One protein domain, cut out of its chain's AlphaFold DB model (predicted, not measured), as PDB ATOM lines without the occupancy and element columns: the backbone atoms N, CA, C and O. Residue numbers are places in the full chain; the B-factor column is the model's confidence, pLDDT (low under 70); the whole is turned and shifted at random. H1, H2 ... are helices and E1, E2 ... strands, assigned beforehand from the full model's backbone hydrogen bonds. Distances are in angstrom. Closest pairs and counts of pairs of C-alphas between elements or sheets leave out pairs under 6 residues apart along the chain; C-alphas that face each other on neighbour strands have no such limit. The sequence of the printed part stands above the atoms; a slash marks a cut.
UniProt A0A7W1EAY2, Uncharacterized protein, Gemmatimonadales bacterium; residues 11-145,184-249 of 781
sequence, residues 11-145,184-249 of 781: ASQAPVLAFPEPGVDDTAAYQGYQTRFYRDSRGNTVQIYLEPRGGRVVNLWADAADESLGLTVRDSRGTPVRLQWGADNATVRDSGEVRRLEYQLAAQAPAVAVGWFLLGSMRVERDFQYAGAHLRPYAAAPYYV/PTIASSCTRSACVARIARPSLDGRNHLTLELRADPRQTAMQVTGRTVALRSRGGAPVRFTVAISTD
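Overview. This is residues 11 to 145 and 184 to 249 of the 781 residues of an uncharacterized protein of Gemmatimonadales bacterium (UniProt A0A7W1EAY2). Two twisted sheets of eight strands each lie face to face as a sandwich, their strands at only 22 degrees to each other, and the chain passes several times from the one sheet to the other. The short helix H2 packs on the outer face of one sheet, along E6, while the one-turn helix H1 lies far out from the core, on neither sheet. The 201 printed residues hold two named helices and sixteen named strands in the order E1 E2 H1 E3 E4 E5 E6 E7 E8 E9 E10 H2 E11 E12 E13 E14 E15 E16, and the class is mostly strand. One sheet runs E2 E3 E4 E5 E6 E10 E15 E14, all antiparallel; the other is branched, with antiparallel neighbour pairs. The whole is compact, with a radius of gyration of the C-alphas of 16.1 A, and rounded, spanning 47 by 39 by 38 A.

Along the chain. The sheet with a single order holds E2, residues 17 to 19; E3, 34 to 39; E4, 45 to 51, 19.0 A long; E5, 56 to 62, 18.8 A; E6, 67 to 74, 24.0 A; E10, 111 to 121, 29.8 A and the longest strand by residues; E15, 229 to 234; and E14, 221 to 226. E10 begins with C-alpha 111 at (35.216, -11.241, -39.565). The branched sheet holds E1, residues 11 to 13, with C-alpha 11 at (41.095, 18.016, -48.352); E7, 83 to 85; E8, 90 to 95; E9, 98 to 107, 28.2 A; E11, 185 to 190; E12, 195 to 202, 22.8 A; E13, 209 to 216, 22.9 A; and E16, 240 to 248, 26.3 A, with C-alpha 248 at (35.993, 16.902, -31.753). H1 is residues 27 to 30 and H2 residues 122 to 130, 12.2 A long.

Arrangement. In the first sheet E3 E4 E5 E6 form a meander, each strand the antiparallel neighbour of the one before. In the hairpin E4 and E5, N 47 and O 60 are within hydrogen-bond range at 2.9 A. E6 and E10 are antiparallel at 161 degrees, with N 70 and O 118 2.8 A apart. E10 and E15 stand at 142 degrees, with N 114 and O 230 2.8 A apart. E2 and E14 are the edge strands. H2 is on this sheet at a height of 9.2 A, over E6 and along the strands, at 2 degrees to E6 on the local plane; the closest C-alphas of H2 and E6 are those of Met 122 and Ser 68, 4.9 A apart. H1 is not on this sheet, but only just, with 4 pairs of C-alphas within 10 A. In the branched sheet E9 has E7 and E8 on one side and E16 on the other side; between E7 and E9, N 84 and O 106 are within hydrogen-bond range at 3.0 A, and between E9 and E16, N 103 and O 244 are within hydrogen-bond range at 2.9 A. E13 lies beside E16, with N 213 and O 245 2.8 A apart, and E11 E12 E13 form a second meander. Between the sheets, the closest C-alphas of E10 and E12 are those of Leu 119 and Arg 201, 6.3 A apart. In H2 every O i to N i+4 pair is within hydrogen-bond range; H1 is too short for such a pair.

Size, cuts and confidence. The two C-alphas farthest apart, those of Gly 23 and Asp 205, are 47.2 A apart. Residues 146 to 183 are cut out, and C-alphas 145 and 184 are 12.3 A apart across the cut, which lies in the link from H2 to E11. Residues 131 to 145 hold no named element. Of the links that are printed whole, none is long. The mean pLDDT of the printed part is 94.5, and no printed residue is under 70.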
ATOM      1  N   ALA A  11      39.713  18.184 -47.916       78.25
ATOM      2  CA  ALA A  11      41.095  18.016 -48.352       78.25
ATOM      3  C   ALA A  11      41.552  16.573 -48.102       78.25
ATOM      4  O   ALA A  11      41.449  16.063 -46.985       78.25
ATOM      5  N   SER A  12      42.036  15.907 -49.153       87.94
ATOM      6  CA  SER A  12      42.800  14.661 -49.026       87.94
ATOM      7  C   SER A  12      44.249  15.029 -48.727       87.94
ATOM      8  O   SER A  12      44.831  15.826 -49.461       87.94
ATOM      9  N   GLN A  13      44.821  14.471 -47.663       92.06
ATOM     10  CA  GLN A  13      46.175  14.787 -47.212       92.06
ATOM     11  C   GLN A  13      47.010  13.526 -46.988       92.06
ATOM     12  O   GLN A  13      46.555  12.548 -46.384       92.06
ATOM     13  N   ALA A  14      48.253  13.569 -47.462       94.25
ATOM     14  CA  ALA A  14      49.280  12.608 -47.089       94.25
ATOM     15  C   ALA A  14      49.703  12.832 -45.622       94.25
ATOM     16  O   ALA A  14      49.554  13.944 -45.107       94.25
ATOM     17  N   PRO A  15      50.220  11.803 -44.930       96.44
ATOM     18  CA  PRO A  15      50.774  11.989 -43.595       96.44
ATOM     19  C   PRO A  15      51.978  12.945 -43.624       96.44
ATOM     20  O   PRO A  15      52.812  12.879 -44.525       96.44
ATOM     21  N   VAL A  16      52.089  13.806 -42.609       95.94
ATOM     22  CA  VAL A  16      53.256  14.674 -42.377       95.94
ATOM     23  C   VAL A  16      54.488  13.841 -42.038       95.94
ATOM     24  O   VAL A  16      55.572  14.135 -42.535       95.94
ATOM     25  N   LEU A  17      54.300  12.810 -41.206       96.06
ATOM     26  CA  LEU A  17      55.294  11.805 -40.830       96.06
ATOM     27  C   LEU A  17      54.627  10.431 -40.720       96.06
ATOM     28  O   LEU A  17      53.438  10.327 -40.400       96.06
ATOM     29  N   ALA A  18      55.404   9.373 -40.934       95.00
ATOM     30  CA  ALA A  18      54.985   7.999 -40.703       95.00
ATOM     31  C   ALA A  18      56.148   7.186 -40.132       95.00
ATOM     32  O   ALA A  18      57.269   7.308 -40.618       95.00
ATOM     33  N   PHE A  19      55.871   6.334 -39.143       92.25
ATOM     34  CA  PHE A  19      56.859   5.403 -38.594       92.25
ATOM     35  C   PHE A  19      56.343   3.959 -38.632       92.25
ATOM     36  O   PHE A  19      55.150   3.737 -38.398       92.25
ATOM     37  N   PRO A  20      57.221   2.972 -38.876       91.12
ATOM     38  CA  PRO A  20      58.598   3.149 -39.348       91.12
ATOM     39  C   PRO A  20      58.654   3.651 -40.801       91.12
ATOM     40  O   PRO A  20      57.794   3.315 -41.617       91.12
ATOM     41  N   GLU A  21      59.687   4.420 -41.131       90.19
ATOM     42  CA  GLU A  21      59.987   4.902 -42.477       90.19
ATOM     43  C   GLU A  21      61.023   3.982 -43.161       90.19
ATOM     44  O   GLU A  21      62.174   3.893 -42.714       90.19
ATOM     45  N   PRO A  22      60.667   3.291 -44.264       87.50
ATOM     46  CA  PRO A  22      61.603   2.425 -44.977       87.50
ATOM     47  C   PRO A  22      62.852   3.171 -45.469       87.50
ATOM     48  O   PRO A  22      62.766   4.220 -46.119       87.50
ATOM     49  N   GLY A  23      64.022   2.596 -45.178       86.12
ATOM     50  CA  GLY A  23      65.330   3.161 -45.518       86.12
ATOM     51  C   GLY A  23      65.856   4.208 -44.529       86.12
ATOM     52  O   GLY A  23      66.990   4.644 -44.692       86.12
ATOM     53  N   VAL A  24      65.066   4.585 -43.518       86.56
ATOM     54  CA  VAL A  24      65.482   5.468 -42.411       86.56
ATOM     55  C   VAL A  24      65.444   4.718 -41.078       86.56
ATOM     56  O   VAL A  24      66.353   4.864 -40.267       86.56
ATOM     57  N   ASP A  25      64.420   3.892 -40.860       85.19
ATOM     58  CA  ASP A  25      64.244   3.102 -39.643       85.19
ATOM     59  C   ASP A  25      64.552   1.610 -39.858       85.19
ATOM     60  O   ASP A  25      64.238   1.031 -40.905       85.19
ATOM     61  N   ASP A  26      65.040   0.941 -38.806       82.44
ATOM     62  CA  ASP A  26      64.943  -0.518 -38.701       82.44
ATOM     63  C   ASP A  26      63.480  -0.919 -38.458       82.44
ATOM     64  O   ASP A  26      62.993  -0.983 -37.327       82.44
ATOM     65  N   THR A  27      62.761  -1.200 -39.544       85.38
ATOM     66  CA  THR A  27      61.344  -1.598 -39.498       85.38
ATOM     67  C   THR A  27      61.078  -2.831 -38.622       85.38
ATOM     68  O   THR A  27      59.980  -2.953 -38.069       85.38
ATOM     69  N   ALA A  28      62.056  -3.729 -38.435       82.69
ATOM     70  CA  ALA A  28      61.888  -4.914 -37.598       82.69
ATOM     71  C   ALA A  28      61.817  -4.549 -36.106       82.69
ATOM     72  O   ALA A  28      61.038  -5.152 -35.361       82.69
ATOM     73  N   ALA A  29      62.551  -3.515 -35.681       78.62
ATOM     74  CA  ALA A  29      62.551  -3.029 -34.302       78.62
ATOM     75  C   ALA A  29      61.178  -2.508 -33.837       78.62
ATOM     76  O   ALA A  29      60.885  -2.529 -32.643       78.62
ATOM     77  N   TYR A  30      60.313  -2.097 -34.770       82.38
ATOM     78  CA  TYR A  30      58.951  -1.632 -34.482       82.38
ATOM     79  C   TYR A  30      57.952  -2.781 -34.296       82.38
ATOM     80  O   TYR A  30      56.839  -2.559 -33.831       82.38
ATOM     81  N   GLN A  31      58.322  -4.021 -34.639       86.50
ATOM     82  CA  GLN A  31      57.519  -5.225 -34.378       86.50
ATOM     83  C   GLN A  31      56.064  -5.129 -34.874       86.50
ATOM     84  O   GLN A  31      55.135  -5.656 -34.264       86.50
ATOM     85  N   GLY A  32      55.872  -4.449 -36.007       87.94
ATOM     86  CA  GLY A  32      54.571  -4.228 -36.633       87.94
ATOM     87  C   GLY A  32      53.803  -2.999 -36.138       87.94
ATOM     88  O   GLY A  32      52.766  -2.702 -36.739       87.94
ATOM     89  N   TYR A  33      54.292  -2.296 -35.106       92.25
ATOM     90  CA  TYR A  33      53.796  -0.973 -34.729       92.25
ATOM     91  C   TYR A  33      53.925  -0.025 -35.914       92.25
ATOM     92  O   TYR A  33      54.954   0.000 -36.593       92.25
ATOM     93  N   GLN A  34      52.867   0.733 -36.165       94.38
ATOM     94  CA  GLN A  34      52.822   1.732 -37.222       94.38
ATOM     95  C   GLN A  34      52.136   2.978 -36.690       94.38
ATOM     96  O   GLN A  34      51.113   2.870 -36.021       94.38
ATOM     97  N   THR A  35      52.633   4.153 -37.047       95.81
ATOM     98  CA  THR A  35      51.972   5.422 -36.735       95.81
ATOM     99  C   THR A  35      52.044   6.373 -37.918       95.81
ATOM    100  O   THR A  35      52.987   6.326 -38.710       95.81
ATOM    101  N   ARG A  36      51.035   7.231 -38.048       97.56
ATOM    102  CA  ARG A  36      50.978   8.319 -39.025       97.56
ATOM    103  C   ARG A  36      50.526   9.603 -38.340       97.56
ATOM    104  O   ARG A  36      49.634   9.574 -37.495       97.56
ATOM    105  N   PHE A  37      51.134  10.713 -38.733       97.75
ATOM    106  CA  PHE A  37      50.822  12.052 -38.245       97.75
ATOM    107  C   PHE A  37      50.134  12.830 -39.355       97.75
ATOM    108  O   PHE A  37      50.642  12.902 -40.471       97.75
ATOM    109  N   TYR A  38      48.992  13.420 -39.049       97.25
ATOM    110  CA  TYR A  38      48.197  14.226 -39.964       97.25
ATOM    111  C   TYR A  38      47.961  15.615 -39.369       97.25
ATOM    112  O   TYR A  38      48.251  15.849 -38.194       97.25
ATOM    113  N   ARG A  39      47.430  16.534 -40.178       95.62
ATOM    114  CA  ARG A  39      46.997  17.859 -39.724       95.62
ATOM    115  C   ARG A  39      45.476  17.939 -39.773       95.62
ATOM    116  O   ARG A  39      44.874  17.476 -40.737       95.62
ATOM    117  N   ASP A  40      44.828  18.466 -38.744       95.38
ATOM    118  CA  ASP A  40      43.404  18.795 -38.863       95.38
ATOM    119  C   ASP A  40      43.193  20.074 -39.694       95.38
ATOM    120  O   ASP A  40      44.140  20.666 -40.215       95.38
ATOM    121  N   SER A  41      41.944  20.513 -39.836       94.62
ATOM    122  CA  SER A  41      41.590  21.712 -40.606       94.62
ATOM    123  C   SER A  41      42.155  23.016 -40.043       94.62
ATOM    124  O   SER A  41      42.187  24.026 -40.744       94.62
ATOM    125  N   ARG A  42      42.604  23.004 -38.784       95.00
ATOM    126  CA  ARG A  42      43.248  24.120 -38.089       95.00
ATOM    127  C   ARG A  42      44.759  23.908 -37.941       95.00
ATOM    128  O   ARG A  42      45.428  24.714 -37.309       95.00
ATOM    129  N   GLY A  43      45.305  22.847 -38.539       94.44
ATOM    130  CA  GLY A  43      46.726  22.517 -38.500       94.44
ATOM    131  C   GLY A  43      47.189  21.785 -37.233       94.44
ATOM    132  O   GLY A  43      48.386  21.536 -37.092       94.44
ATOM    133  N   ASN A  44      46.303  21.396 -36.315       96.00
ATOM    134  CA  ASN A  44      46.705  20.624 -35.133       96.00
ATOM    135  C   ASN A  44      47.214  19.247 -35.542       96.00
ATOM    136  O   ASN A  44      46.753  18.668 -36.529       96.00
ATOM    137  N   THR A  45      48.150  18.708 -34.767       97.00
ATOM    138  CA  THR A  45      48.674  17.363 -35.000       97.00
ATOM    139  C   THR A  45      47.634  16.317 -34.603       97.00
ATOM    140  O   THR A  45      47.161  16.293 -33.469       97.00
ATOM    141  N   VAL A  46      47.326  15.402 -35.522       97.56
ATOM    142  CA  VAL A  46      46.550  14.190 -35.245       97.56
ATOM    143  C   VAL A  46      47.454  12.984 -35.460       97.56
ATOM    144  O   VAL A  46      47.796  12.659 -36.599       97.56
ATOM    145  N   GLN A  47      47.855  12.319 -34.380       97.88
ATOM    146  CA  GLN A  47      48.621  11.077 -34.455       97.88
ATOM    147  C   GLN A  47      47.675   9.878 -34.413       97.88
ATOM    148  O   GLN A  47      46.835   9.763 -33.523       97.88
ATOM    149  N   ILE A  48      47.845   8.945 -35.346       98.00
ATOM    150  CA  ILE A  48      47.109   7.683 -35.366       98.00
ATOM    151  C   ILE A  48      48.114   6.543 -35.340       98.00
ATOM    152  O   ILE A  48      48.874   6.382 -36.299       98.00
ATOM    153  N   TYR A  49      48.080   5.727 -34.287       96.75
ATOM    154  CA  TYR A  49      48.932   4.547 -34.186       96.75
ATOM    155  C   TYR A  49      48.150   3.237 -34.134       96.75
ATOM    156  O   TYR A  49      47.033   3.154 -33.617       96.75
ATOM    157  N   LEU A  50      48.777   2.203 -34.692       96.62
ATOM    158  CA  LEU A  50      48.325   0.823 -34.753       96.62
ATOM    159  C   LEU A  50      49.285  -0.018 -33.906       96.62
ATOM    160  O   LEU A  50      50.425  -0.259 -34.307       96.62
ATOM    161  N   GLU A  51      48.824  -0.476 -32.746       93.31
ATOM    162  CA  GLU A  51      49.583  -1.369 -31.872       93.31
ATOM    163  C   GLU A  51      49.146  -2.823 -32.148       93.31
ATOM    164  O   GLU A  51      47.995  -3.201 -31.887       93.31
ATOM    165  N   PRO A  52      50.022  -3.651 -32.748       90.50
ATOM    166  CA  PRO A  52      49.625  -4.949 -33.281       90.50
ATOM    167  C   PRO A  52      49.405  -6.018 -32.207       90.50
ATOM    168  O   PRO A  52      48.652  -6.958 -32.464       90.50
ATOM    169  N   ARG A  53      50.047  -5.929 -31.032       88.75
ATOM    170  CA  ARG A  53      50.010  -6.999 -30.020       88.75
ATOM    171  C   ARG A  53      48.670  -7.058 -29.300       88.75
ATOM    172  O   ARG A  53      48.193  -8.146 -29.005       88.75
ATOM    173  N   GLY A  54      48.066  -5.909 -29.027       91.56
ATOM    174  CA  GLY A  54      46.739  -5.750 -28.444       91.56
ATOM    175  C   GLY A  54      45.645  -5.532 -29.488       91.56
ATOM    176  O   GLY A  54      44.466  -5.659 -29.154       91.56
ATOM    177  N   GLY A  55      46.006  -5.233 -30.743       94.94
ATOM    178  CA  GLY A  55      45.056  -4.864 -31.798       94.94
ATOM    179  C   GLY A  55      44.429  -3.494 -31.535       94.94
ATOM    180  O   GLY A  55      43.269  -3.265 -31.889       94.94
ATOM    181  N   ARG A  56      45.162  -2.621 -30.832       96.88
ATOM    182  CA  ARG A  56      44.714  -1.298 -30.400       96.88
ATOM    183  C   ARG A  56      44.967  -0.287 -31.513       96.88
ATOM    184  O   ARG A  56      46.034  -0.269 -32.120       96.88
ATOM    185  N   VAL A  57      43.984   0.570 -31.754       98.25
ATOM    186  CA  VAL A  57      44.125   1.780 -32.563       98.25
ATOM    187  C   VAL A  57      43.835   2.955 -31.660       98.25
ATOM    188  O   VAL A  57      42.799   2.960 -30.992       98.25
ATOM    189  N   VAL A  58      44.717   3.943 -31.663       98.00
ATOM    190  CA  VAL A  58      44.531   5.173 -30.898       98.00
ATOM    191  C   VAL A  58      44.705   6.361 -31.815       98.00
ATOM    192  O   VAL A  58      45.615   6.399 -32.641       98.00
ATOM    193  N   ASN A  59      43.797   7.312 -31.649       98.06
ATOM    194  CA  ASN A  59      43.789   8.588 -32.329       98.06
ATOM    195  C   ASN A  59      44.030   9.657 -31.272       98.06
ATOM    196  O   ASN A  59      43.146   9.897 -30.453       98.06
ATOM    197  N   LEU A  60      45.217  10.243 -31.278       97.38
ATOM    198  CA  LEU A  60      45.590  11.356 -30.423       97.38
ATOM    199  C   LEU A  60      45.403  12.658 -31.191       97.38
ATOM    200  O   LEU A  60      46.001  12.844 -32.253       97.38
ATOM    201  N   TRP A  61      44.590  13.546 -30.641       96.81
ATOM    202  CA  TRP A  61      44.395  14.900 -31.126       96.81
ATOM    203  C   TRP A  61      45.160  15.853 -30.211       96.81
ATOM    204  O   TRP A  61      44.766  16.095 -29.073       96.81
ATOM    205  N   ALA A  62      46.285  16.368 -30.700       95.75
ATOM    206  CA  ALA A  62      47.117  17.312 -29.964       95.75
ATOM    207  C   ALA A  62      46.542  18.728 -30.106       95.75
ATOM    208  O   ALA A  62      47.085  19.565 -30.828       95.75
ATOM    209  N   ASP A  63      45.388  18.950 -29.485       95.00
ATOM    210  CA  ASP A  63      44.708  20.238 -29.414       95.00
ATOM    211  C   ASP A  63      44.728  20.803 -27.979       95.00
ATOM    212  O   ASP A  63      45.507  20.362 -27.128       95.00
ATOM    213  N   ALA A  64      43.904  21.811 -27.681       94.44
ATOM    214  CA  ALA A  64      43.888  22.433 -26.359       94.44
ATOM    215  C   ALA A  64      43.391  21.497 -25.237       94.44
ATOM    216  O   ALA A  64      43.513  21.853 -24.062       94.44
ATOM    217  N   ALA A  65      42.836  20.326 -25.567       94.25
ATOM    218  CA  ALA A  65      42.258  19.381 -24.618       94.25
ATOM    219  C   ALA A  65      43.022  18.043 -24.495       94.25
ATOM    220  O   ALA A  65      42.637  17.243 -23.638       94.25
ATOM    221  N   ASP A  66      44.102  17.829 -25.267       94.62
ATOM    222  CA  ASP A  66      44.901  16.582 -25.287       94.62
ATOM    223  C   ASP A  66      44.006  15.334 -25.424       94.62
ATOM    224  O   ASP A  66      43.902  14.475 -24.539       94.62
ATOM    225  N   GLU A  67      43.253  15.278 -26.519       96.00
ATOM    226  CA  GLU A  67      42.160  14.326 -26.663       96.00
ATOM    227  C   GLU A  67      42.595  12.998 -27.279       96.00
ATOM    228  O   GLU A  67      43.460  12.917 -28.149       96.00
ATOM    229  N   SER A  68      41.937  11.921 -26.857       96.81
ATOM    230  CA  SER A  68      42.195  10.575 -27.356       96.81
ATOM    231  C   SER A  68      40.908   9.818 -27.657       96.81
ATOM    232  O   SER A  68      39.952   9.834 -26.874       96.81
ATOM    233  N   LEU A  69      40.896   9.122 -28.796       98.31
ATOM    234  CA  LEU A  69      39.843   8.197 -29.200       98.31
ATOM    235  C   LEU A  69      40.471   6.851 -29.569       98.31
ATOM    236  O   LEU A  69      41.109   6.715 -30.614       98.31
ATOM    237  N   GLY A  70      40.280   5.839 -28.731       97.88
ATOM    238  CA  GLY A  70      40.854   4.513 -28.918       97.88
ATOM    239  C   GLY A  70      39.815   3.414 -29.142       97.88
ATOM    240  O   GLY A  70      38.717   3.441 -28.580       97.88
ATOM    241  N   LEU A  71      40.178   2.407 -29.939       98.50
ATOM    242  CA  LEU A  71      39.404   1.183 -30.184       98.50
ATOM    243  C   LEU A  71      40.316  -0.046 -30.233       98.50
ATOM    244  O   LEU A  71      41.519   0.067 -30.437       98.50
ATOM    245  N   THR A  72      39.756  -1.234 -30.034       98.31
ATOM    246  CA  THR A  72      40.487  -2.509 -30.113       98.31
ATOM    247  C   THR A  72      39.789  -3.435 -31.096       98.31
ATOM    248  O   THR A  72      38.568  -3.583 -31.001       98.31
ATOM    249  N   VAL A  73      40.536  -4.095 -31.984       98.00
ATOM    250  CA  VAL A  73      40.009  -5.005 -33.015       98.00
ATOM    251  C   VAL A  73      40.480  -6.439 -32.775       98.00
ATOM    252  O   VAL A  73      41.677  -6.703 -32.656       98.00
ATOM    253  N   ARG A  74      39.531  -7.380 -32.726       97.25
ATOM    254  CA  ARG A  74      39.790  -8.808 -32.484       97.25
ATOM    255  C   ARG A  74      39.036  -9.705 -33.456       97.25
ATOM    256  O   ARG A  74      38.023  -9.302 -34.023       97.25
ATOM    257  N   ASP A  75      39.519 -10.929 -33.630       94.31
ATOM    258  CA  ASP A  75      38.830 -11.975 -34.384       94.31
ATOM    259  C   ASP A  75      37.676 -12.581 -33.562       94.31
ATOM    260  O   ASP A  75      37.439 -12.222 -32.403       94.31
ATOM    261  N   SER A  76      36.947 -13.530 -34.150       86.12
ATOM    262  CA  SER A  76      35.851 -14.241 -33.475       86.12
ATOM    263  C   SER A  76      36.288 -15.063 -32.255       86.12
ATOM    264  O   SER A  76      35.436 -15.444 -31.456       86.12
ATOM    265  N   ARG A  77      37.590 -15.327 -32.089       89.31
ATOM    266  CA  ARG A  77      38.174 -16.032 -30.937       89.31
ATOM    267  C   ARG A  77      38.668 -15.066 -29.857       89.31
ATOM    268  O   ARG A  77      39.206 -15.507 -28.848       89.31
ATOM    269  N   GLY A  78      38.502 -13.757 -30.056       90.81
ATOM    270  CA  GLY A  78      38.983 -12.734 -29.132       90.81
ATOM    271  C   GLY A  78      40.489 -12.481 -29.220       90.81
ATOM    272  O   GLY A  78      41.039 -11.856 -28.311       90.81
ATOM    273  N   THR A  79      41.142 -12.929 -30.295       94.25
ATOM    274  CA  THR A  79      42.570 -12.699 -30.549       94.25
ATOM    275  C   THR A  79      42.756 -11.361 -31.268       94.25
ATOM    276  O   THR A  79      41.993 -11.077 -32.195       94.25
ATOM    277  N   PRO A  80      43.746 -10.536 -30.888       94.81
ATOM    278  CA  PRO A  80      44.123  -9.334 -31.629       94.81
ATOM    279  C   PRO A  80      44.317  -9.601 -33.124       94.81
ATOM    280  O   PRO A  80      44.969 -10.571 -33.513       94.81
ATOM    281  N   VAL A  81      43.743  -8.741 -33.969       94.00
ATOM    282  CA  VAL A  81      43.889  -8.840 -35.429       94.00
ATOM    283  C   VAL A  81      44.907  -7.824 -35.909       94.00
ATOM    284  O   VAL A  81      44.852  -6.651 -35.544       94.00
ATOM    285  N   ARG A  82      45.811  -8.262 -36.790       91.56
ATOM    286  CA  ARG A  82      46.755  -7.361 -37.448       91.56
ATOM    287  C   ARG A  82      46.000  -6.384 -38.352       91.56
ATOM    288  O   ARG A  82      45.315  -6.796 -39.291       91.56
ATOM    289  N   LEU A  83      46.170  -5.097 -38.072       95.69
ATOM    290  CA  LEU A  83      45.624  -3.998 -38.860       95.69
ATOM    291  C   LEU A  83      46.677  -3.434 -39.814       95.69
ATOM    292  O   LEU A  83      47.876  -3.449 -39.533       95.69
ATOM    293  N   GLN A  84      46.203  -2.938 -40.949       95.31
ATOM    294  CA  GLN A  84      46.986  -2.191 -41.927       95.31
ATOM    295  C   GLN A  84      46.202  -0.964 -42.382       95.31
ATOM    296  O   GLN A  84      44.969  -0.936 -42.306       95.31
ATOM    297  N   TRP A  85      46.915   0.030 -42.901       96.88
ATOM    298  CA  TRP A  85      46.301   1.174 -43.560       96.88
ATOM    299  C   TRP A  85      45.534   0.721 -44.807       96.88
ATOM    300  O   TRP A  85      46.070   0.031 -45.670       96.88
ATOM    301  N   GLY A  86      44.254   1.085 -44.883       94.69
ATOM    302  CA  GLY A  86      43.390   0.794 -46.029       94.69
ATOM    303  C   GLY A  86      43.558   1.786 -47.185       94.69
ATOM    304  O   GLY A  86      43.171   1.462 -48.307       94.69
ATOM    305  N   ALA A  87      44.142   2.953 -46.897       94.25
ATOM    306  CA  ALA A  87      44.486   4.023 -47.828       94.25
ATOM    307  C   ALA A  87      45.720   4.792 -47.315       94.25
ATOM    308  O   ALA A  87      46.013   4.773 -46.115       94.25
ATOM    309  N   ASP A  88      46.430   5.488 -48.202       89.94
ATOM    310  CA  ASP A  88      47.614   6.278 -47.828       89.94
ATOM    311  C   ASP A  88      47.251   7.620 -47.184       89.94
ATOM    312  O   ASP A  88      47.852   8.030 -46.187       89.94
ATOM    313  N   ASN A  89      46.197   8.253 -47.694       95.00
ATOM    314  CA  ASN A  89      45.779   9.584 -47.274       95.00
ATOM    315  C   ASN A  89      44.623   9.541 -46.271       95.00
ATOM    316  O   ASN A  89      43.778   8.641 -46.298       95.00
ATOM    317  N   ALA A  90      44.557  10.574 -45.433       96.00
ATOM    318  CA  ALA A  90      43.381  10.896 -44.635       96.00
ATOM    319  C   ALA A  90      42.571  12.008 -45.316       96.00
ATOM    320  O   ALA A  90      43.099  12.788 -46.107       96.00
ATOM    321  N   THR A  91      41.278  12.093 -45.013       96.81
ATOM    322  CA  THR A  91      40.410  13.190 -45.456       96.81
ATOM    323  C   THR A  91      40.046  14.066 -44.268       96.81
ATOM    324  O   THR A  91      39.499  13.566 -43.288       96.81
ATOM    325  N   VAL A  92      40.312  15.365 -44.369       94.75
ATOM    326  CA  VAL A  92      39.873  16.367 -43.389       94.75
ATOM    327  C   VAL A  92      38.540  16.946 -43.834       94.75
ATOM    328  O   VAL A  92      38.340  17.200 -45.026       94.75
ATOM    329  N   ARG A  93      37.619  17.105 -42.885       90.88
ATOM    330  CA  ARG A  93      36.301  17.711 -43.085       90.88
ATOM    331  C   ARG A  93      35.907  18.458 -41.821       90.88
ATOM    332  O   ARG A  93      36.151  17.948 -40.740       90.88
ATOM    333  N   ASP A  94      35.178  19.554 -41.961       89.75
ATOM    334  CA  ASP A  94      34.614  20.277 -40.820       89.75
ATOM    335  C   ASP A  94      33.094  20.359 -40.915       89.75
ATOM    336  O   ASP A  94      32.510  20.301 -42.000       89.75
ATOM    337  N   SER A  95      32.444  20.498 -39.763       85.19
ATOM    338  CA  SER A  95      31.009  20.751 -39.657       85.19
ATOM    339  C   SER A  95      30.752  21.798 -38.577       85.19
ATOM    340  O   SER A  95      30.543  21.461 -37.411       85.19
ATOM    341  N   GLY A  96      30.745  23.075 -38.969       85.25
ATOM    342  CA  GLY A  96      30.741  24.181 -38.010       85.25
ATOM    343  C   GLY A  96      32.054  24.197 -37.226       85.25
ATOM    344  O   GLY A  96      33.117  24.111 -37.830       85.25
ATOM    345  N   GLU A  97      31.973  24.242 -35.898       86.31
ATOM    346  CA  GLU A  97      33.147  24.187 -35.007       86.31
ATOM    347  C   GLU A  97      33.720  22.768 -34.833       86.31
ATOM    348  O   GLU A  97      34.811  22.594 -34.293       86.31
ATOM    349  N   VAL A  98      33.004  21.738 -35.301       94.81
ATOM    350  CA  VAL A  98      33.444  20.345 -35.172       94.81
ATOM    351  C   VAL A  98      34.471  20.025 -36.253       94.81
ATOM    352  O   VAL A  98      34.131  19.978 -37.441       94.81
ATOM    353  N   ARG A  99      35.700  19.730 -35.830       96.19
ATOM    354  CA  ARG A  99      36.780  19.254 -36.702       96.19
ATOM    355  C   ARG A  99      36.687  17.749 -36.862       96.19
ATOM    356  O   ARG A  99      36.391  17.033 -35.901       96.19
ATOM    357  N   ARG A 100      36.940  17.242 -38.069       97.19
ATOM    358  CA  ARG A 100      36.848  15.809 -38.369       97.19
ATOM    359  C   ARG A 100      37.959  15.327 -39.294       97.19
ATOM    360  O   ARG A 100      38.314  15.966 -40.283       97.19
ATOM    361  N   LEU A 101      38.454  14.129 -38.996       97.38
ATOM    362  CA  LEU A 101      39.454  13.433 -39.798       97.38
ATOM    363  C   LEU A 101      39.002  11.997 -40.074       97.38
ATOM    364  O   LEU A 101      38.536  11.294 -39.177       97.38
ATOM    365  N   GLU A 102      39.117  11.567 -41.330       97.69
ATOM    366  CA  GLU A 102      38.688  10.251 -41.805       97.69
ATOM    367  C   GLU A 102      39.862   9.485 -42.424       97.69
ATOM    368  O   GLU A 102      40.596  10.022 -43.251       97.69
ATOM    369  N   TYR A 103      40.017   8.212 -42.068       98.00
ATOM    370  CA  TYR A 103      41.042   7.319 -42.609       98.00
ATOM    371  C   TYR A 103      40.497   5.895 -42.750       98.00
ATOM    372  O   TYR A 103      39.456   5.550 -42.192       98.00
ATOM    373  N   GLN A 104      41.181   5.051 -43.521       97.75
ATOM    374  CA  GLN A 104      40.746   3.676 -43.767       97.75
ATOM    375  C   GLN A 104      41.682   2.666 -43.121       97.75
ATOM    376  O   GLN A 104      42.902   2.831 -43.150       97.75
ATOM    377  N   LEU A 105      41.101   1.584 -42.609       97.88
ATOM    378  CA  LEU A 105      41.818   0.429 -42.083       97.88
ATOM    379  C   LEU A 105      41.378  -0.850 -42.797       97.88
ATOM    380  O   LEU A 105      40.222  -1.006 -43.205       97.88
ATOM    381  N   ALA A 106      42.314  -1.785 -42.909       96.69
ATOM    382  CA  ALA A 106      42.081  -3.151 -43.347       96.69
ATOM    383  C   ALA A 106      42.482  -4.113 -42.222       96.69
ATOM    384  O   ALA A 106      43.640  -4.151 -41.799       96.69
ATOM    385  N   ALA A 107      41.523  -4.898 -41.740       96.44
ATOM    386  CA  ALA A 107      41.768  -5.975 -40.796       96.44
ATOM    387  C   ALA A 107      42.044  -7.265 -41.563       96.44
ATOM    388  O   ALA A 107      41.235  -7.669 -42.398       96.44
ATOM    389  N   GLN A 108      43.162  -7.930 -41.263       93.44
ATOM    390  CA  GLN A 108      43.602  -9.162 -41.934       93.44
ATOM    391  C   GLN A 108      42.794 -10.399 -41.487       93.44
ATOM    392  O   GLN A 108      43.348 -11.431 -41.119       93.44
ATOM    393  N   ALA A 109      41.466 -10.273 -41.480       95.38
ATOM    394  CA  ALA A 109      40.495 -11.309 -41.154       95.38
ATOM    395  C   ALA A 109      39.145 -11.011 -41.845       95.38
ATOM    396  O   ALA A 109      38.782  -9.841 -41.999       95.38
ATOM    397  N   PRO A 110      38.363 -12.039 -42.229       95.94
ATOM    398  CA  PRO A 110      37.059 -11.861 -42.878       95.94
ATOM    399  C   PRO A 110      35.932 -11.483 -41.909       95.94
ATOM    400  O   PRO A 110      34.852 -11.072 -42.336       95.94
ATOM    401  N   ALA A 111      36.154 -11.633 -40.604       96.88
ATOM    402  CA  ALA A 111      35.216 -11.241 -39.565       96.88
ATOM    403  C   ALA A 111      35.981 -10.728 -38.345       96.88
ATOM    404  O   ALA A 111      36.898 -11.396 -37.865       96.88
ATOM    405  N   VAL A 112      35.583  -9.562 -37.842       97.50
ATOM    406  CA  VAL A 112      36.182  -8.932 -36.664       97.50
ATOM    407  C   VAL A 112      35.113  -8.359 -35.744       97.50
ATOM    408  O   VAL A 112      34.015  -8.010 -36.177       97.50
ATOM    409  N   ALA A 113      35.452  -8.237 -34.469       97.56
ATOM    410  CA  ALA A 113      34.716  -7.457 -33.493       97.56
ATOM    411  C   ALA A 113      35.576  -6.267 -33.059       97.56
ATOM    412  O   ALA A 113      36.762  -6.417 -32.766       97.56
ATOM    413  N   VAL A 114      34.962  -5.088 -33.016       98.31
ATOM    414  CA  VAL A 114      35.575  -3.851 -32.535       98.31
ATOM    415  C   VAL A 114      34.951  -3.492 -31.193       98.31
ATOM    416  O   VAL A 114      33.729  -3.482 -31.060       98.31
ATOM    417  N   GLY A 115      35.772  -3.216 -30.188       97.12
ATOM    418  CA  GLY A 115      35.321  -2.922 -28.830       97.12
ATOM    419  C   GLY A 115      36.388  -2.191 -28.026       97.12
ATOM    420  O   GLY A 115      37.368  -1.707 -28.589       97.12
ATOM    421  N   TRP A 116      36.205  -2.116 -26.704       97.31
ATOM    422  CA  TRP A 116      37.037  -1.281 -25.821       97.31
ATOM    423  C   TRP A 116      37.183   0.147 -26.346       97.31
ATOM    424  O   TRP A 116      38.285   0.678 -26.442       97.31
ATOM    425  N   PHE A 117      36.063   0.756 -26.724       98.12
ATOM    426  CA  PHE A 117      36.056   2.167 -27.072       98.12
ATOM    427  C   PHE A 117      36.401   2.999 -25.837       98.12
ATOM    428  O   PHE A 117      35.786   2.812 -24.786       98.12
ATOM    429  N   LEU A 118      37.374   3.896 -25.964       97.56
ATOM    430  CA  LEU A 118      37.755   4.842 -24.920       97.56
ATOM    431  C   LEU A 118      37.913   6.216 -25.560       97.56
ATOM    432  O   LEU A 118      38.716   6.378 -26.470       97.56
ATOM    433  N   LEU A 119      37.090   7.167 -25.133       97.75
ATOM    434  CA  LEU A 119      37.088   8.547 -25.617       97.75
ATOM    435  C   LEU A 119      37.344   9.446 -24.406       97.75
ATOM    436  O   LEU A 119      36.636   9.320 -23.404       97.75
ATOM    437  N   GLY A 120      38.342  10.318 -24.455       95.12
ATOM    438  CA  GLY A 120      38.725  11.161 -23.322       95.12
ATOM    439  C   GLY A 120      40.033  11.883 -23.599       95.12
ATOM    440  O   GLY A 120      40.195  12.426 -24.683       95.12
ATOM    441  N   SER A 121      40.960  11.859 -22.641       94.56
ATOM    442  CA  SER A 121      42.311  12.389 -22.833       94.56
ATOM    443  C   SER A 121      43.342  11.292 -23.070       94.56
ATOM    444  O   SER A 121      43.144  10.130 -22.688       94.56
ATOM    445  N   MET A 122      44.480  11.670 -23.642       94.31
ATOM    446  CA  MET A 122      45.593  10.751 -23.854       94.31
ATOM    447  C   MET A 122      46.160  10.198 -22.547       94.31
ATOM    448  O   MET A 122      46.502   9.016 -22.462       94.31
ATOM    449  N   ARG A 123      46.156  11.001 -21.477       91.94
ATOM    450  CA  ARG A 123      46.542  10.536 -20.138       91.94
ATOM    451  C   ARG A 123      45.671   9.369 -19.646       91.94
ATOM    452  O   ARG A 123      46.194   8.414 -19.075       91.94
ATOM    453  N   VAL A 124      44.364   9.398 -19.918       93.75
ATOM    454  CA  VAL A 124      43.445   8.297 -19.576       93.75
ATOM    455  C   VAL A 124      43.676   7.074 -20.471       93.75
ATOM    456  O   VAL A 124      43.667   5.949 -19.969       93.75
ATOM    457  N   GLU A 125      43.921   7.270 -21.772       95.75
ATOM    458  CA  GLU A 125      44.269   6.188 -22.709       95.75
ATOM    459  C   GLU A 125      45.560   5.465 -22.300       95.75
ATOM    460  O   GLU A 125      45.646   4.237 -22.358       95.75
ATOM    461  N   ARG A 126      46.561   6.217 -21.842       92.56
ATOM    462  CA  ARG A 126      47.829   5.671 -21.360       92.56
ATOM    463  C   ARG A 126      47.634   4.817 -20.110       92.56
ATOM    464  O   ARG A 126      48.071   3.667 -20.084       92.56
ATOM    465  N   ASP A 127      46.921   5.329 -19.107       92.88
ATOM    466  CA  ASP A 127      46.640   4.587 -17.871       92.88
ATOM    467  C   ASP A 127      45.808   3.317 -18.150       92.88
ATOM    468  O   ASP A 127      46.063   2.253 -17.578       92.88
ATOM    469  N   PHE A 128      44.865   3.389 -19.097       94.88
ATOM    470  CA  PHE A 128      44.095   2.239 -19.579       94.88
ATOM    471  C   PHE A 128      44.990   1.148 -20.190       94.88
ATOM    472  O   PHE A 128      44.764  -0.054 -19.980       94.88
ATOM    473  N   GLN A 129      46.030   1.547 -20.923       93.81
ATOM    474  CA  GLN A 129      47.004   0.624 -21.496       93.81
ATOM    475  C   GLN A 129      47.962   0.050 -20.452       93.81
ATOM    476  O   GLN A 129      48.138  -1.169 -20.419       93.81
ATOM    477  N   TYR A 130      48.493   0.879 -19.550       90.50
ATOM    478  CA  TYR A 130      49.371   0.444 -18.456       90.50
ATOM    479  C   TYR A 130      48.684  -0.551 -17.516       90.50
ATOM    480  O   TYR A 130      49.294  -1.531 -17.096       90.50
ATOM    481  N   ALA A 131      47.385  -0.378 -17.261       93.06
ATOM    482  CA  ALA A 131      46.583  -1.328 -16.487       93.06
ATOM    483  C   ALA A 131      46.230  -2.629 -17.248       93.06
ATOM    484  O   ALA A 131      45.473  -3.465 -16.734       93.06
ATOM    485  N   GLY A 132      46.688  -2.782 -18.498       94.75
ATOM    486  CA  GLY A 132      46.370  -3.914 -19.372       94.75
ATOM    487  C   GLY A 132      44.875  -4.047 -19.681       94.75
ATOM    488  O   GLY A 132      44.408  -5.125 -20.049       94.75
ATOM    489  N   ALA A 133      44.082  -2.986 -19.498       95.19
ATOM    490  CA  ALA A 133      42.627  -3.080 -19.566       95.19
ATOM    491  C   ALA A 133      42.129  -3.320 -21.003       95.19
ATOM    492  O   ALA A 133      41.224  -4.132 -21.201       95.19
ATOM    493  N   HIS A 134      42.800  -2.742 -22.003       94.12
ATOM    494  CA  HIS A 134      42.575  -3.009 -23.432       94.12
ATOM    495  C   HIS A 134      42.759  -4.485 -23.842       94.12
ATOM    496  O   HIS A 134      42.197  -4.916 -24.854       94.12
ATOM    497  N   LEU A 135      43.501  -5.283 -23.060       95.06
ATOM    498  CA  LEU A 135      43.754  -6.707 -23.324       95.06
ATOM    499  C   LEU A 135      42.656  -7.624 -22.768       95.06
ATOM    500  O   LEU A 135      42.490  -8.753 -23.232       95.06
ATOM    501  N   ARG A 136      41.820  -7.140 -21.846       95.44
ATOM    502  CA  ARG A 136      40.747  -7.941 -21.230       95.44
ATOM    503  C   ARG A 136      39.678  -8.347 -22.260       95.44
ATOM    504  O   ARG A 136      39.549  -7.683 -23.288       95.44
ATOM    505  N   PRO A 137      38.896  -9.418 -22.050       94.81
ATOM    506  CA  PRO A 137      37.785  -9.768 -22.945       94.81
ATOM    507  C   PRO A 137      36.734  -8.651 -23.025       94.81
ATOM    508  O   PRO A 137      36.480  -7.990 -22.023       94.81
ATOM    509  N   TYR A 138      36.040  -8.483 -24.157       95.00
ATOM    510  CA  TYR A 138      34.984  -7.459 -24.289       95.00
ATOM    511  C   TYR A 138      33.786  -7.653 -23.343       95.00
ATOM    512  O   TYR A 138      32.983  -6.738 -23.172       95.00
ATOM    513  N   ALA A 139      33.648  -8.827 -22.723       92.94
ATOM    514  CA  ALA A 139      32.652  -9.090 -21.685       92.94
ATOM    515  C   ALA A 139      33.080  -8.604 -20.285       92.94
ATOM    516  O   ALA A 139      32.246  -8.551 -19.388       92.94
ATOM    517  N   ALA A 140      34.354  -8.242 -20.079       95.44
ATOM    518  CA  ALA A 140      34.837  -7.755 -18.787       95.44
ATOM    519  C   ALA A 140      34.183  -6.418 -18.405       95.44
ATOM    520  O   ALA A 140      33.716  -5.682 -19.274       95.44
ATOM    521  N   ALA A 141      34.184  -6.086 -17.112       94.50
ATOM    522  CA  ALA A 141      33.586  -4.852 -16.605       94.50
ATOM    523  C   ALA A 141      34.080  -3.602 -17.370       94.50
ATOM    524  O   ALA A 141      35.252  -3.557 -17.764       94.50
ATOM    525  N   PRO A 142      33.219  -2.591 -17.598       92.88
ATOM    526  CA  PRO A 142      33.638  -1.350 -18.237       92.88
ATOM    527  C   PRO A 142      34.755  -0.652 -17.458       92.88
ATOM    528  O   PRO A 142      34.874  -0.799 -16.242       92.88
ATOM    529  N   TYR A 143      35.589   0.096 -18.177       94.69
ATOM    530  CA  TYR A 143      36.678   0.850 -17.573       94.69
ATOM    531  C   TYR A 143      36.186   2.237 -17.184       94.69
ATOM    532  O   TYR A 143      35.739   2.986 -18.049       94.69
ATOM    533  N   TYR A 144      36.287   2.574 -15.904       94.81
ATOM    534  CA  TYR A 144      35.856   3.854 -15.361       94.81
ATOM    535  C   TYR A 144      37.053   4.652 -14.856       94.81
ATOM    536  O   TYR A 144      37.930   4.101 -14.191       94.81
ATOM    537  N   VAL A 145      37.039   5.962 -15.103       96.00
ATOM    538  CA  VAL A 145      37.918   6.900 -14.399       96.00
ATOM    539  C   VAL A 145      37.409   7.013 -12.961       96.00
ATOM    540  O   VAL A 145      36.239   7.346 -12.724       96.00
ATOM    541  N   PRO A 184      31.301   5.684 -23.093       96.38
ATOM    542  CA  PRO A 184      30.861   5.975 -24.446       96.38
ATOM    543  C   PRO A 184      29.544   5.260 -24.769       96.38
ATOM    544  O   PRO A 184      29.326   4.099 -24.414       96.38
ATOM    545  N   THR A 185      28.683   5.956 -25.500       96.00
ATOM    546  CA  THR A 185      27.434   5.417 -26.050       96.00
ATOM    547  C   THR A 185      27.655   4.946 -27.481       96.00
ATOM    548  O   THR A 185      28.477   5.522 -28.192       96.00
ATOM    549  N   ILE A 186      26.933   3.908 -27.911       97.31
ATOM    550  CA  ILE A 186      27.001   3.384 -29.282       97.31
ATOM    551  C   ILE A 186      25.610   3.452 -29.905       97.31
ATOM    552  O   ILE A 186      24.662   2.861 -29.391       97.31
ATOM    553  N   ALA A 187      25.508   4.142 -31.034       96.69
ATOM    554  CA  ALA A 187      24.342   4.137 -31.905       96.69
ATOM    555  C   ALA A 187      24.742   3.593 -33.279       96.69
ATOM    556  O   ALA A 187      25.891   3.728 -33.695       96.69
ATOM    557  N   SER A 188      23.807   2.999 -34.014       95.81
ATOM    558  CA  SER A 188      24.073   2.554 -35.383       95.81
ATOM    559  C   SER A 188      22.933   2.860 -36.326       95.81
ATOM    560  O   SER A 188      21.767   2.737 -35.958       95.81
ATOM    561  N   SER A 189      23.287   3.168 -37.565       95.75
ATOM    562  CA  SER A 189      22.365   3.271 -38.687       95.75
ATOM    563  C   SER A 189      22.949   2.531 -39.889       95.75
ATOM    564  O   SER A 189      24.156   2.532 -40.119       95.75
ATOM    565  N   CYS A 190      22.095   1.866 -40.658       93.50
ATOM    566  CA  CYS A 190      22.484   1.223 -41.908       93.50
ATOM    567  C   CYS A 190      21.499   1.634 -42.995       93.50
ATOM    568  O   CYS A 190      20.305   1.358 -42.901       93.50
ATOM    569  N   THR A 191      22.009   2.301 -44.026       92.62
ATOM    570  CA  THR A 191      21.266   2.658 -45.237       92.62
ATOM    571  C   THR A 191      21.755   1.809 -46.414       92.62
ATOM    572  O   THR A 191      22.629   0.956 -46.265       92.62
ATOM    573  N   ARG A 192      21.215   2.038 -47.619       88.12
ATOM    574  CA  ARG A 192      21.713   1.381 -48.843       88.12
ATOM    575  C   ARG A 192      23.117   1.838 -49.255       88.12
ATOM    576  O   ARG A 192      23.745   1.148 -50.053       88.12
ATOM    577  N   SER A 193      23.571   3.001 -48.779       88.38
ATOM    578  CA  SER A 193      24.853   3.603 -49.164       88.38
ATOM    579  C   SER A 193      25.948   3.420 -48.116       88.38
ATOM    580  O   SER A 193      27.111   3.320 -48.491       88.38
ATOM    581  N   ALA A 194      25.606   3.357 -46.826       93.69
ATOM    582  CA  ALA A 194      26.581   3.173 -45.756       93.69
ATOM    583  C   ALA A 194      25.951   2.554 -44.503       93.69
ATOM    584  O   ALA A 194      24.829   2.888 -44.118       93.69
ATOM    585  N   CYS A 195      26.717   1.704 -43.830       96.69
ATOM    586  CA  CYS A 195      26.502   1.352 -42.432       96.69
ATOM    587  C   CYS A 195      27.439   2.192 -41.563       96.69
ATOM    588  O   CYS A 195      28.641   2.210 -41.818       96.69
ATOM    589  N   VAL A 196      26.898   2.872 -40.550       98.00
ATOM    590  CA  VAL A 196      27.643   3.690 -39.584       98.00
ATOM    591  C   VAL A 196      27.356   3.229 -38.155       98.00
ATOM    592  O   VAL A 196      26.199   3.172 -37.741       98.00
ATOM    593  N   ALA A 197      28.400   2.916 -37.390       98.38
ATOM    594  CA  ALA A 197      28.336   2.813 -35.936       98.38
ATOM    595  C   ALA A 197      28.990   4.064 -35.342       98.38
ATOM    596  O   ALA A 197      30.179   4.296 -35.549       98.38
ATOM    597  N   ARG A 198      28.205   4.878 -34.636       98.25
ATOM    598  CA  ARG A 198      28.628   6.124 -33.994       98.25
ATOM    599  C   ARG A 198      28.845   5.882 -32.508       98.25
ATOM    600  O   ARG A 198      27.906   5.553 -31.788       98.25
ATOM    601  N   ILE A 199      30.077   6.086 -32.069       98.56
ATOM    602  CA  ILE A 199      30.514   6.009 -30.686       98.56
ATOM    603  C   ILE A 199      30.750   7.433 -30.197       98.56
ATOM    604  O   ILE A 199      31.526   8.161 -30.806       98.56
ATOM    605  N   ALA A 200      30.075   7.850 -29.129       97.94
ATOM    606  CA  ALA A 200      30.179   9.220 -28.636       97.94
ATOM    607  C   ALA A 200      30.259   9.288 -27.116       97.94
ATOM    608  O   ALA A 200      29.562   8.546 -26.413       97.94
ATOM    609  N   ARG A 201      31.078  10.218 -26.622       96.75
ATOM    610  CA  ARG A 201      31.176  10.560 -25.204       96.75
ATOM    611  C   ARG A 201      31.327  12.079 -25.054       96.75
ATOM    612  O   ARG A 201      32.355  12.613 -25.467       96.75
ATOM    613  N   PRO A 202      30.335  12.764 -24.464       96.56
ATOM    614  CA  PRO A 202      30.537  14.100 -23.920       96.56
ATOM    615  C   PRO A 202      31.503  14.052 -22.731       96.56
ATOM    616  O   PRO A 202      31.535  13.056 -22.002       96.56
ATOM    617  N   SER A 203      32.229  15.138 -22.487       96.50
ATOM    618  CA  SER A 203      32.941  15.359 -21.227       96.50
ATOM    619  C   SER A 203      31.979  15.276 -20.030       96.50
ATOM    620  O   SER A 203      30.759  15.382 -20.183       96.50
ATOM    621  N   LEU A 204      32.498  15.079 -18.812       97.12
ATOM    622  CA  LEU A 204      31.642  14.908 -17.628       97.12
ATOM    623  C   LEU A 204      30.726  16.124 -17.391       97.12
ATOM    624  O   LEU A 204      29.538  15.962 -17.097       97.12
ATOM    625  N   ASP A 205      31.258  17.329 -17.602       96.12
ATOM    626  CA  ASP A 205      30.506  18.586 -17.585       96.12
ATOM    627  C   ASP A 205      29.648  18.799 -18.845       96.12
ATOM    628  O   ASP A 205      28.730  19.604 -18.820       96.12
ATOM    629  N   GLY A 206      29.858  18.042 -19.923       95.31
ATOM    630  CA  GLY A 206      29.062  18.099 -21.150       95.31
ATOM    631  C   GLY A 206      29.409  19.254 -22.090       95.31
ATOM    632  O   GLY A 206      28.596  19.575 -22.954       95.31
ATOM    633  N   ARG A 207      30.572  19.895 -21.918       94.19
ATOM    634  CA  ARG A 207      31.009  21.014 -22.769       94.19
ATOM    635  C   ARG A 207      31.714  20.575 -24.050       94.19
ATOM    636  O   ARG A 207      31.527  21.245 -25.057       94.19
ATOM    637  N   ASN A 208      32.449  19.460 -24.019       94.00
ATOM    638  CA  ASN A 208      33.168  18.938 -25.186       94.00
ATOM    639  C   ASN A 208      32.599  17.574 -25.585       94.00
ATOM    640  O   ASN A 208      32.124  16.813 -24.736       94.00
ATOM    641  N   HIS A 209      32.671  17.241 -26.866       95.81
ATOM    642  CA  HIS A 209      32.059  16.074 -27.477       95.81
ATOM    643  C   HIS A 209      33.036  15.362 -28.400       95.81
ATOM    644  O   HIS A 209      33.280  15.767 -29.536       95.81
ATOM    645  N   LEU A 210      33.472  14.187 -27.957       97.81
ATOM    646  CA  LEU A 210      34.234  13.278 -28.795       97.81
ATOM    647  C   LEU A 210      33.305  12.311 -29.516       97.81
ATOM    648  O   LEU A 210      32.394  11.719 -28.920       97.81
ATOM    649  N   THR A 211      33.554  12.123 -30.810       98.38
ATOM    650  CA  THR A 211      32.854  11.136 -31.634       98.38
ATOM    651  C   THR A 211      33.839  10.311 -32.449       98.38
ATOM    652  O   THR A 211      34.708  10.851 -33.125       98.38
ATOM    653  N   LEU A 212      33.647   8.995 -32.441       98.56
ATOM    654  CA  LEU A 212      34.308   8.043 -33.321       98.56
ATOM    655  C   LEU A 212      33.245   7.283 -34.116       98.56
ATOM    656  O   LEU A 212      32.328   6.692 -33.552       98.56
ATOM    657  N   GLU A 213      33.356   7.286 -35.436       98.44
ATOM    658  CA  GLU A 213      32.472   6.560 -36.340       98.44
ATOM    659  C   GLU A 213      33.224   5.446 -37.060       98.44
ATOM    660  O   GLU A 213      34.265   5.679 -37.673       98.44
ATOM    661  N   LEU A 214      32.648   4.247 -37.040       98.56
ATOM    662  CA  LEU A 214      33.033   3.153 -37.924       98.56
ATOM    663  C   LEU A 214      32.059   3.122 -39.092       98.56
ATOM    664  O   LEU A 214      30.847   3.048 -38.880       98.56
ATOM    665  N   ARG A 215      32.577   3.171 -40.319       97.94
ATOM    666  CA  ARG A 215      31.769   3.142 -41.538       97.94
ATOM    667  C   ARG A 215      32.178   1.988 -42.436       97.94
ATOM    668  O   ARG A 215      33.367   1.757 -42.656       97.94
ATOM    669  N   ALA A 216      31.195   1.297 -42.994       96.12
ATOM    670  CA  ALA A 216      31.415   0.202 -43.927       96.12
ATOM    671  C   ALA A 216      30.409   0.247 -45.085       96.12
ATOM    672  O   ALA A 216      29.259   0.657 -44.903       96.12
ATOM    673  N   ASP A 217      30.837  -0.199 -46.270       95.06
ATOM    674  CA  ASP A 217      29.944  -0.399 -47.414       95.06
ATOM    675  C   ASP A 217      29.052  -1.628 -47.144       95.06
ATOM    676  O   ASP A 217      29.575  -2.748 -47.076       95.06
ATOM    677  N   PRO A 218      27.719  -1.466 -47.012       94.56
ATOM    678  CA  PRO A 218      26.807  -2.565 -46.695       94.56
ATOM    679  C   PRO A 218      26.778  -3.664 -47.768       94.56
ATOM    680  O   PRO A 218      26.346  -4.786 -47.474       94.56
ATOM    681  N   ARG A 219      27.241  -3.372 -48.994       94.25
ATOM    682  CA  ARG A 219      27.370  -4.342 -50.095       94.25
ATOM    683  C   ARG A 219      28.557  -5.283 -49.905       94.25
ATOM    684  O   ARG A 219      28.525  -6.396 -50.417       94.25
ATOM    685  N   GLN A 220      29.576  -4.857 -49.164       94.44
ATOM    686  CA  GLN A 220      30.819  -5.608 -48.962       94.44
ATOM    687  C   GLN A 220      30.931  -6.165 -47.543       94.44
ATOM    688  O   GLN A 220      31.391  -7.290 -47.356       94.44
ATOM    689  N   THR A 221      30.457  -5.414 -46.551       96.12
ATOM    690  CA  THR A 221      30.627  -5.721 -45.132       96.12
ATOM    691  C   THR A 221      29.292  -5.580 -44.409       96.12
ATOM    692  O   THR A 221      28.662  -4.525 -44.420       96.12
ATOM    693  N   ALA A 222      28.852  -6.650 -43.753       95.56
ATOM    694  CA  ALA A 222      27.762  -6.592 -42.791       95.56
ATOM    695  C   ALA A 222      28.277  -6.013 -41.466       95.56
ATOM    696  O   ALA A 222      29.341  -6.413 -40.992       95.56
ATOM    697  N   MET A 223      27.512  -5.100 -40.864       97.25
ATOM    698  CA  MET A 223      27.835  -4.472 -39.584       97.25
ATOM    699  C   MET A 223      26.689  -4.668 -38.595       97.25
ATOM    700  O   MET A 223      25.529  -4.448 -38.942       97.25
ATOM    701  N   GLN A 224      27.016  -5.049 -37.363       96.00
ATOM    702  CA  GLN A 224      26.043  -5.241 -36.290       96.00
ATOM    703  C   GLN A 224      26.603  -4.731 -34.962       96.00
ATOM    704  O   GLN A 224      27.690  -5.127 -34.549       96.00
ATOM    705  N   VAL A 225      25.847  -3.887 -34.261       96.06
ATOM    706  CA  VAL A 225      26.185  -3.468 -32.894       96.06
ATOM    707  C   VAL A 225      25.592  -4.462 -31.903       96.06
ATOM    708  O   VAL A 225      24.415  -4.801 -31.987       96.06
ATOM    709  N   THR A 226      26.411  -4.949 -30.971       90.56
ATOM    710  CA  THR A 226      25.992  -5.848 -29.888       90.56
ATOM    711  C   THR A 226      26.600  -5.367 -28.576       90.56
ATOM    712  O   THR A 226      27.806  -5.498 -28.345       90.56
ATOM    713  N   GLY A 227      25.769  -4.781 -27.711       89.69
ATOM    714  CA  GLY A 227      26.215  -4.191 -26.449       89.69
ATOM    715  C   GLY A 227      27.289  -3.123 -26.675       89.69
ATOM    716  O   GLY A 227      27.029  -2.097 -27.291       89.69
ATOM    717  N   ARG A 228      28.512  -3.385 -26.194       93.56
ATOM    718  CA  ARG A 228      29.674  -2.479 -26.305       93.56
ATOM    719  C   ARG A 228      30.606  -2.803 -27.477       93.56
ATOM    720  O   ARG A 228      31.760  -2.379 -27.481       93.56
ATOM    721  N   THR A 229      30.142  -3.606 -28.431       96.88
ATOM    722  CA  THR A 229      30.954  -4.072 -29.560       96.88
ATOM    723  C   THR A 229      30.264  -3.833 -30.896       96.88
ATOM    724  O   THR A 229      29.036  -3.815 -30.981       96.88
ATOM    725  N   VAL A 230      31.069  -3.676 -31.943       98.00
ATOM    726  CA  VAL A 230      30.637  -3.584 -33.338       98.00
ATOM    727  C   VAL A 230      31.245  -4.760 -34.097       98.00
ATOM    728  O   VAL A 230      32.459  -4.829 -34.275       98.00
ATOM    729  N   ALA A 231      30.414  -5.705 -34.522       97.38
ATOM    730  CA  ALA A 231      30.822  -6.817 -35.365       97.38
ATOM    731  C   ALA A 231      30.824  -6.383 -36.835       97.38
ATOM    732  O   ALA A 231      29.838  -5.827 -37.322       97.38
ATOM    733  N   LEU A 232      31.916  -6.673 -37.540       97.44
ATOM    734  CA  LEU A 232      32.082  -6.447 -38.972       97.44
ATOM    735  C   LEU A 232      32.392  -7.782 -39.648       97.44
ATOM    736  O   LEU A 232      33.326  -8.481 -39.258       97.44
ATOM    737  N   ARG A 233      31.617  -8.144 -40.671       97.19
ATOM    738  CA  ARG A 233      31.796  -9.391 -41.420       97.19
ATOM    739  C   ARG A 233      31.786  -9.126 -42.915       97.19
ATOM    740  O   ARG A 233      30.796  -8.638 -43.454       97.19
ATOM    741  N   SER A 234      32.869  -9.501 -43.578       96.38
ATOM    742  CA  SER A 234      32.971  -9.490 -45.031       96.38
ATOM    743  C   SER A 234      31.963 -10.459 -45.641       96.38
ATOM    744  O   SER A 234      31.857 -11.612 -45.220       96.38
ATOM    745  N   ARG A 235      31.213  -9.998 -46.643       94.94
ATOM    746  CA  ARG A 235      30.242 -10.819 -47.379       94.94
ATOM    747  C   ARG A 235      30.914 -11.750 -48.386       94.94
ATOM    748  O   ARG A 235      30.365 -12.802 -48.682       94.94
ATOM    749  N   GLY A 236      32.090 -11.370 -48.886       91.69
ATOM    750  CA  GLY A 236      32.861 -12.141 -49.867       91.69
ATOM    751  C   GLY A 236      34.027 -12.937 -49.277       91.69
ATOM    752  O   GLY A 236      34.849 -13.436 -50.033       91.69
ATOM    753  N   GLY A 237      34.169 -13.000 -47.947       89.94
ATOM    754  CA  GLY A 237      35.295 -13.685 -47.291       89.94
ATOM    755  C   GLY A 237      36.652 -12.972 -47.406       89.94
ATOM    756  O   GLY A 237      37.649 -13.476 -46.898       89.94
ATOM    757  N   ALA A 238      36.704 -11.792 -48.029       92.31
ATOM    758  CA  ALA A 238      37.894 -10.942 -48.087       92.31
ATOM    759  C   ALA A 238      38.199 -10.274 -46.725       92.31
ATOM    760  O   ALA A 238      37.279 -10.141 -45.911       92.31
ATOM    761  N   PRO A 239      39.437  -9.794 -46.483       94.62
ATOM    762  CA  PRO A 239      39.767  -8.961 -45.325       94.62
ATOM    763  C   PRO A 239      38.784  -7.797 -45.138       94.62
ATOM    764  O   PRO A 239      38.444  -7.103 -46.101       94.62
ATOM    765  N   VAL A 240      38.322  -7.574 -43.906       96.62
ATOM    766  CA  VAL A 240      37.370  -6.497 -43.599       96.62
ATOM    767  C   VAL A 240      38.045  -5.139 -43.788       96.62
ATOM    768  O   VAL A 240      39.038  -4.830 -43.130       96.62
ATOM    769  N   ARG A 241      37.460  -4.299 -44.646       96.00
ATOM    770  CA  ARG A 241      37.823  -2.886 -44.811       96.00
ATOM    771  C   ARG A 241      36.740  -1.997 -44.217       96.00
ATOM    772  O   ARG A 241      35.550  -2.246 -44.424       96.00
ATOM    773  N   PHE A 242      37.157  -0.968 -43.493       97.31
ATOM    774  CA  PHE A 242      36.257   0.011 -42.893       97.31
ATOM    775  C   PHE A 242      36.942   1.373 -42.773       97.31
ATOM    776  O   PHE A 242      38.165   1.470 -42.657       97.31
ATOM    777  N   THR A 243      36.135   2.425 -42.803       98.00
ATOM    778  CA  THR A 243      36.579   3.797 -42.558       98.00
ATOM    779  C   THR A 243      36.375   4.116 -41.086       98.00
ATOM    780  O   THR A 243      35.312   3.836 -40.529       98.00
ATOM    781  N   VAL A 244      37.379   4.727 -40.473       98.50
ATOM    782  CA  VAL A 244      37.277   5.352 -39.160       98.50
ATOM    783  C   VAL A 244      37.211   6.852 -39.373       98.50
ATOM    784  O   VAL A 244      37.981   7.412 -40.151       98.50
ATOM    785  N   ALA A 245      36.286   7.503 -38.688       98.00
ATOM    786  CA  ALA A 245      36.229   8.947 -38.650       98.00
ATOM    787  C   ALA A 245      36.148   9.427 -37.209       98.00
ATOM    788  O   ALA A 245      35.308   8.962 -36.444       98.00
ATOM    789  N   ILE A 246      37.027  10.350 -36.856       98.38
ATOM    790  CA  ILE A 246      37.115  10.944 -35.526       98.38
ATOM    791  C   ILE A 246      36.670  12.398 -35.600       98.38
ATOM    792  O   ILE A 246      36.853  13.054 -36.628       98.38
ATOM    793  N   SER A 247      36.036  12.899 -34.548       98.06
ATOM    794  CA  SER A 247      35.567  14.281 -34.492       98.06
ATOM    795  C   SER A 247      35.623  14.838 -33.079       98.06
ATOM    796  O   SER A 247      35.338  14.108 -32.123       98.06
ATOM    797  N   THR A 248      35.933  16.129 -32.995       97.31
ATOM    798  CA  THR A 248      35.993  16.902 -31.753       97.31
ATOM    799  C   THR A 248      35.482  18.331 -31.958       97.31
ATOM    800  O   THR A 248      35.596  18.885 -33.053       97.31
ATOM    801  N   ASP A 249      34.909  18.906 -30.905       95.94
ATOM    802  CA  ASP A 249      34.607  20.332 -30.742       95.94
ATOM    803  C   ASP A 249      35.571  21.035 -29.757       95.94
ATOM    804  O   ASP A 249      35.383  22.215 -29.458       95.94
TER     805      ASP A 249